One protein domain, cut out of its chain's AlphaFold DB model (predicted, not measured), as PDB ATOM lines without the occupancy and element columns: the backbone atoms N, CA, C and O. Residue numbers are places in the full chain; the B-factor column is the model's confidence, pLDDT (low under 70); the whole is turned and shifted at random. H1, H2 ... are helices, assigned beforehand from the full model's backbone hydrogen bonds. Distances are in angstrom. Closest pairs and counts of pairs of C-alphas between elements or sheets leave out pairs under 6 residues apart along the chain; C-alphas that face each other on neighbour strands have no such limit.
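This is residues 63 to 115 of the 117 residues of the protein "Ferrochelatase" of Lactobacillus saerimneri DSM 16049 (UniProt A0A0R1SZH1). The chain makes a long, open loop: helix H1 near one end, a long link without named elements running to H2 at the other end, and a return through H3 to H4, which packs on part of H1. The 53 printed residues hold four named helices, H1 to H4, and no named strand: all helix. The whole is loose, radius of gyration of the C-alphas 14.2 A, and elongated, 42 by 24 by 15 A.

H1, residues 63 to 76, touches H4, residues 108 to 113, with residues 65 to 69 alone. Their closest C-alphas, Ile 65 and Leu 109, are 6.5 A apart; the tilt is steep, 45 degrees, the same way. H2, residues 93 to 97, is close but not clearly touching H3, residues 102 to 105: their closest C-alphas, Ile 96 and Gln 103, are 7.8 A apart. H3 and H4 meet only through their link. H1 is apart from H2 and H3. In H1, H2 and H4 every O i to N i+4 pair is within hydrogen-bond range; H3 is too short for one.

H1 runs 19.7 A from C-alpha 63 at (9.623, 22.225, 172.269); H2 spans 6.1 A, H3 5.3 A, and H4 8.8 A to C-alpha 113 at (2.512, 12.511, 179.352).

The printed part has no cut. The link from H1 to H2, 16 residues, is long. Residues 77 to 83 and 93 to 99, of which 93 to 97 belong to H2, stand free. Residues 108 to 115 have pLDDT under 70.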
ATOM      1  N   ALA A  63      10.350  22.010 173.515       92.81
ATOM      2  CA  ALA A  63       9.623  22.225 172.269       92.81
ATOM      3  C   ALA A  63       9.466  20.911 171.490       92.81
ATOM      4  O   ALA A  63       8.384  20.631 170.969       92.81
ATOM      5  N   TYR A  64      10.502  20.068 171.457       92.50
ATOM      6  CA  TYR A  64      10.412  18.726 170.873       92.50
ATOM      7  C   TYR A  64       9.360  17.858 171.582       92.50
ATOM      8  O   TYR A  64       8.526  17.232 170.922       92.50
ATOM      9  N   ILE A  65       9.357  17.857 172.917       91.62
ATOM     10  CA  ILE A  65       8.381  17.114 173.723       91.62
ATOM     11  C   ILE A  65       6.964  17.639 173.475       91.62
ATOM     12  O   ILE A  65       6.061  16.841 173.220       91.62
ATOM     13  N   ALA A  66       6.762  18.960 173.486       91.31
ATOM     14  CA  ALA A  66       5.458  19.569 173.240       91.31
ATOM     15  C   ALA A  66       4.905  19.210 171.852       91.31
ATOM     16  O   ALA A  66       3.722  18.897 171.719       91.31
ATOM     17  N   LEU A  67       5.755  19.188 170.818       93.75
ATOM     18  CA  LEU A  67       5.363  18.755 169.475       93.75
ATOM     19  C   LEU A  67       4.898  17.290 169.455       93.75
ATOM     20  O   LEU A  67       3.875  16.985 168.835       93.75
ATOM     21  N   LEU A  68       5.612  16.392 170.143       92.94
ATOM     22  CA  LEU A  68       5.229  14.980 170.247       92.94
ATOM     23  C   LEU A  68       3.905  14.799 170.996       92.94
ATOM     24  O   LEU A  68       3.017  14.109 170.495       92.94
ATOM     25  N   VAL A  69       3.759  15.437 172.158       92.25
ATOM     26  CA  VAL A  69       2.527  15.416 172.960       92.25
ATOM     27  C   VAL A  69       1.347  15.911 172.133       92.25
ATOM     28  O   VAL A  69       0.330  15.229 172.053       92.25
ATOM     29  N   ASN A  70       1.479  17.069 171.484       93.56
ATOM     30  CA  ASN A  70       0.395  17.647 170.693       93.56
ATOM     31  C   ASN A  70      -0.041  16.695 169.579       93.56
ATOM     32  O   ASN A  70      -1.236  16.529 169.337       93.56
ATOM     33  N   ARG A  71       0.919  16.027 168.928       93.31
ATOM     34  CA  ARG A  71       0.614  15.034 167.898       93.31
ATOM     35  C   ARG A  71      -0.111  13.815 168.465       93.31
ATOM     36  O   ARG A  71      -1.053  13.344 167.832       93.31
ATOM     37  N   ILE A  72       0.314  13.312 169.623       92.75
ATOM     38  CA  ILE A  72      -0.344  12.192 170.310       92.75
ATOM     39  C   ILE A  72      -1.774  12.581 170.686       92.75
ATOM     40  O   ILE A  72      -2.696  11.863 170.320       92.75
ATOM     41  N   ASN A  73      -1.967  13.741 171.317       91.69
ATOM     42  CA  ASN A  73      -3.279  14.215 171.757       91.69
ATOM     43  C   ASN A  73      -4.257  14.372 170.591       91.69
ATOM     44  O   ASN A  73      -5.382  13.900 170.688       91.69
ATOM     45  N   GLN A  74      -3.823  14.953 169.466       92.38
ATOM     46  CA  GLN A  74      -4.661  15.078 168.266       92.38
ATOM     47  C   GLN A  74      -5.196  13.728 167.775       92.38
ATOM     48  O   GLN A  74      -6.357  13.629 167.383       92.38
ATOM     49  N   LEU A  75      -4.349  12.696 167.777       91.94
ATOM     50  CA  LEU A  75      -4.739  11.350 167.357       91.94
ATOM     51  C   LEU A  75      -5.601  10.668 168.419       91.94
ATOM     52  O   LEU A  75      -6.590  10.032 168.076       91.94
ATOM     53  N   TRP A  76      -5.250  10.840 169.694       91.69
ATOM     54  CA  TRP A  76      -5.965  10.258 170.822       91.69
ATOM     55  C   TRP A  76      -7.410  10.745 170.886       91.69
ATOM     56  O   TRP A  76      -8.321   9.934 170.963       91.69
ATOM     57  N   THR A  77      -7.637  12.057 170.763       91.62
ATOM     58  CA  THR A  77      -8.986  12.647 170.807       91.62
ATOM     59  C   THR A  77      -9.867  12.267 169.619       91.62
ATOM     60  O   THR A  77     -11.074  12.479 169.665       91.62
ATOM     61  N   ALA A  78      -9.277  11.757 168.535       92.44
ATOM     62  CA  ALA A  78     -10.011  11.342 167.344       92.44
ATOM     63  C   ALA A  78     -10.504   9.885 167.415       92.44
ATOM     64  O   ALA A  78     -11.241   9.459 166.527       92.44
ATOM     65  N   GLY A  79     -10.091   9.121 168.430       91.12
ATOM     66  CA  GLY A  79     -10.466   7.723 168.612       91.12
ATOM     67  C   GLY A  79     -10.896   7.413 170.042       91.12
ATOM     68  O   GLY A  79     -10.905   8.280 170.909       91.12
ATOM     69  N   ASP A  80     -11.248   6.152 170.266       93.00
ATOM     70  CA  ASP A  80     -11.553   5.594 171.583       93.00
ATOM     71  C   ASP A  80     -10.516   4.501 171.864       93.00
ATOM     72  O   ASP A  80     -10.593   3.395 171.324       93.00
ATOM     73  N   TYR A  81      -9.447   4.872 172.570       92.88
ATOM     74  CA  TYR A  81      -8.285   4.021 172.814       92.88
ATOM     75  C   TYR A  81      -8.116   3.778 174.311       92.88
ATOM     76  O   TYR A  81      -8.117   4.719 175.100       92.88
ATOM     77  N   ASP A  82      -7.851   2.532 174.698       92.62
ATOM     78  CA  ASP A  82      -7.608   2.184 176.102       92.62
ATOM     79  C   ASP A  82      -6.144   2.373 176.530       92.62
ATOM     80  O   ASP A  82      -5.844   2.504 177.717       92.62
ATOM     81  N   GLN A  83      -5.199   2.316 175.582       90.56
ATOM     82  CA  GLN A  83      -3.763   2.263 175.878       90.56
ATOM     83  C   GLN A  83      -2.899   2.967 174.827       90.56
ATOM     84  O   GLN A  83      -3.141   2.875 173.623       90.56
ATOM     85  N   LEU A  84      -1.822   3.607 175.295       89.06
ATOM     86  CA  LEU A  84      -0.768   4.188 174.465       89.06
ATOM     87  C   LEU A  84       0.517   3.360 174.580       89.06
ATOM     88  O   LEU A  84       1.135   3.294 175.643       89.06
ATOM     89  N   PHE A  85       0.973   2.802 173.459       90.56
ATOM     90  CA  PHE A  85       2.260   2.112 173.377       90.56
ATOM     91  C   PHE A  85       3.330   3.017 172.773       90.56
ATOM     92  O   PHE A  85       3.249   3.412 171.610       90.56
ATOM     93  N   VAL A  86       4.381   3.291 173.546       89.00
ATOM     94  CA  VAL A  86       5.572   3.993 173.055       89.00
ATOM     95  C   VAL A  86       6.685   2.976 172.831       89.00
ATOM     96  O   VAL A  86       7.231   2.409 173.777       89.00
ATOM     97  N   SER A  87       7.023   2.739 171.564       89.81
ATOM     98  CA  SER A  87       8.062   1.784 171.176       89.81
ATOM     99  C   SER A  87       9.361   2.492 170.797       89.81
ATOM    100  O   SER A  87       9.361   3.478 170.061       89.81
ATOM    101  N   TYR A  88      10.482   1.956 171.279       90.06
ATOM    102  CA  TYR A  88      11.833   2.415 170.956       90.06
ATOM    103  C   TYR A  88      12.657   1.244 170.429       90.06
ATOM    104  O   TYR A  88      12.442   0.098 170.826       90.06
ATOM    105  N   HIS A  89      13.670   1.523 169.609       90.12
ATOM    106  CA  HIS A  89      14.581   0.475 169.158       90.12
ATOM    107  C   HIS A  89      15.310  -0.196 170.335       90.12
ATOM    108  O   HIS A  89      15.758   0.451 171.289       90.12
ATOM    109  N   GLY A  90      15.427  -1.522 170.264       88.69
ATOM    110  CA  GLY A  90      16.253  -2.298 171.183       88.69
ATOM    111  C   GLY A  90      17.737  -1.986 170.982       88.69
ATOM    112  O   GLY A  90      18.177  -1.682 169.876       88.69
ATOM    113  N   VAL A  91      18.516  -2.079 172.058       89.12
ATOM    114  CA  VAL A  91      19.979  -1.967 172.013       89.12
ATOM    115  C   VAL A  91      20.568  -3.235 172.623       89.12
ATOM    116  O   VAL A  91      20.077  -3.672 173.666       89.12
ATOM    117  N   PRO A  92      21.596  -3.851 172.009       92.25
ATOM    118  CA  PRO A  92      22.207  -5.050 172.565       92.25
ATOM    119  C   PRO A  92      22.705  -4.827 173.996       92.25
ATOM    120  O   PRO A  92      23.348  -3.819 174.292       92.25
ATOM    121  N   VAL A  93      22.486  -5.808 174.874       91.44
ATOM    122  CA  VAL A  93      22.889  -5.744 176.294       91.44
ATOM    123  C   VAL A  93      24.384  -5.454 176.455       91.44
ATOM    124  O   VAL A  93      24.783  -4.732 177.364       91.44
ATOM    125  N   SER A  94      25.229  -5.960 175.555       93.56
ATOM    126  CA  SER A  94      26.671  -5.687 175.569       93.56
ATOM    127  C   SER A  94      27.010  -4.209 175.346       93.56
ATOM    128  O   SER A  94      27.980  -3.715 175.913       93.56
ATOM    129  N   VAL A  95      26.219  -3.484 174.550       90.56
ATOM    130  CA  VAL A  95      26.395  -2.045 174.307       90.56
ATOM    131  C   VAL A  95      26.002  -1.256 175.557       90.56
ATOM    132  O   VAL A  95      26.768  -0.397 175.988       90.56
ATOM    133  N   ILE A  96      24.891  -1.630 176.198       90.44
ATOM    134  CA  ILE A  96      24.430  -1.041 177.466       90.44
ATOM    135  C   ILE A  96      25.471  -1.255 178.570       90.44
ATOM    136  O   ILE A  96      25.896  -0.298 179.207       90.44
ATOM    137  N   LYS A  97      25.973  -2.488 178.735       91.56
ATOM    138  CA  LYS A  97      27.030  -2.818 179.712       91.56
ATOM    139  C   LYS A  97      28.328  -2.037 179.491       91.56
ATOM    140  O   LYS A  97      29.080  -1.824 180.433       91.56
ATOM    141  N   ARG A  98      28.589  -1.581 178.261       92.62
ATOM    142  CA  ARG A  98      29.711  -0.684 177.936       92.62
ATOM    143  C   ARG A  98      29.379   0.797 178.171       92.62
ATOM    144  O   ARG A  98      30.117   1.661 177.697       92.62
ATOM    145  N   GLY A  99      28.290   1.110 178.868       91.75
ATOM    146  CA  GLY A  99      27.900   2.459 179.279       91.75
ATOM    147  C   GLY A  99      27.265   3.288 178.167       91.75
ATOM    148  O   GLY A  99      27.629   4.448 177.993       91.75
ATOM    149  N   ASP A 100      26.415   2.687 177.337       92.06
ATOM    150  CA  ASP A 100      25.582   3.437 176.389       92.06
ATOM    151  C   ASP A 100      24.378   4.067 177.120       92.06
ATOM    152  O   ASP A 100      23.619   3.323 177.741       92.06
ATOM    153  N   PRO A 101      24.185   5.400 177.058       91.69
ATOM    154  CA  PRO A 101      23.148   6.090 177.826       91.69
ATOM    155  C   PRO A 101      21.753   6.021 177.183       91.69
ATOM    156  O   PRO A 101      20.803   6.579 177.726       91.69
ATOM    157  N   TYR A 102      21.594   5.366 176.025       90.44
ATOM    158  CA  TYR A 102      20.348   5.409 175.256       90.44
ATOM    159  C   TYR A 102      19.115   4.953 176.045       90.44
ATOM    160  O   TYR A 102      18.018   5.441 175.786       90.44
ATOM    161  N   GLN A 103      19.251   4.024 176.997       86.62
ATOM    162  CA  GLN A 103      18.115   3.598 177.826       86.62
ATOM    163  C   GLN A 103      17.647   4.694 178.790       86.62
ATOM    164  O   GLN A 103      16.439   4.883 178.934       86.62
ATOM    165  N   ASP A 104      18.579   5.450 179.363       86.00
ATOM    166  CA  ASP A 104      18.297   6.502 180.346       86.00
ATOM    167  C   ASP A 104      17.726   7.770 179.698       86.00
ATOM    168  O   ASP A 104      17.123   8.605 180.369       86.00
ATOM    169  N   GLU A 105      17.894   7.915 178.382       82.00
ATOM    170  CA  GLU A 105      17.406   9.067 177.621       82.00
ATOM    171  C   GLU A 105      15.965   8.926 177.128       82.00
ATOM    172  O   GLU A 105      15.350   9.926 176.793       82.00
ATOM    173  N   LYS A 106      15.383   7.727 177.094       77.00
ATOM    174  CA  LYS A 106      13.994   7.504 176.640       77.00
ATOM    175  C   LYS A 106      12.881   8.065 177.544       77.00
ATOM    176  O   LYS A 106      11.836   8.419 176.997       77.00
ATOM    177  N   PRO A 107      13.018   8.145 178.887       74.31
ATOM    178  CA  PRO A 107      11.892   8.452 179.773       74.31
ATOM    179  C   PRO A 107      11.264   9.845 179.621       74.31
ATOM    180  O   PRO A 107      10.269  10.106 180.290       74.31
ATOM    181  N   TRP A 108      11.808  10.755 178.802       69.94
ATOM    182  CA  TRP A 108      11.296  12.129 178.694       69.94
ATOM    183  C   TRP A 108       9.828  12.185 178.277       69.94
ATOM    184  O   TRP A 108       9.044  12.877 178.923       69.94
ATOM    185  N   LEU A 109       9.439  11.400 177.269       66.62
ATOM    186  CA  LEU A 109       8.055  11.384 176.799       66.62
ATOM    187  C   LEU A 109       7.104  10.830 177.868       66.62
ATOM    188  O   LEU A 109       6.047  11.405 178.087       66.62
ATOM    189  N   LEU A 110       7.518   9.780 178.586       68.38
ATOM    190  CA  LEU A 110       6.734   9.173 179.671       68.38
ATOM    191  C   LEU A 110       6.557  10.120 180.869       68.38
ATOM    192  O   LEU A 110       5.517  10.119 181.520       68.38
ATOM    193  N   ARG A 111       7.568  10.946 181.162       64.81
ATOM    194  CA  ARG A 111       7.489  11.969 182.217       64.81
ATOM    195  C   ARG A 111       6.573  13.131 181.835       64.81
ATOM    196  O   ARG A 111       5.957  13.717 182.720       64.81
ATOM    197  N   ALA A 112       6.517  13.476 180.550       59.88
ATOM    198  CA  ALA A 112       5.694  14.569 180.046       59.88
ATOM    199  C   ALA A 112       4.210  14.185 179.968       59.88
ATOM    200  O   ALA A 112       3.366  14.941 180.444       59.88
ATOM    201  N   SER A 113       3.895  12.989 179.459       57.97
ATOM    202  CA  SER A 113       2.512  12.511 179.352       57.97
ATOM    203  C   SER A 113       1.843  12.295 180.713       57.97
ATOM    204  O   SER A 113       0.657  12.568 180.839       57.97
ATOM    205  N   TYR A 114       2.589  11.915 181.759       52.66
ATOM    206  CA  TYR A 114       2.035  11.805 183.118       52.66
ATOM    207  C   TYR A 114       1.601  13.154 183.723       52.66
ATOM    208  O   TYR A 114       0.788  13.183 184.635       52.66
ATOM    209  N   LYS A 115       2.152  14.282 183.256       50.22
ATOM    210  CA  LYS A 115       1.800  15.616 183.776       50.22
ATOM    211  C   LYS A 115       0.617  16.268 183.053       50.22
ATOM    212  O   LYS A 115       0.213  17.356 183.450       50.22
TER     213      LYS A 115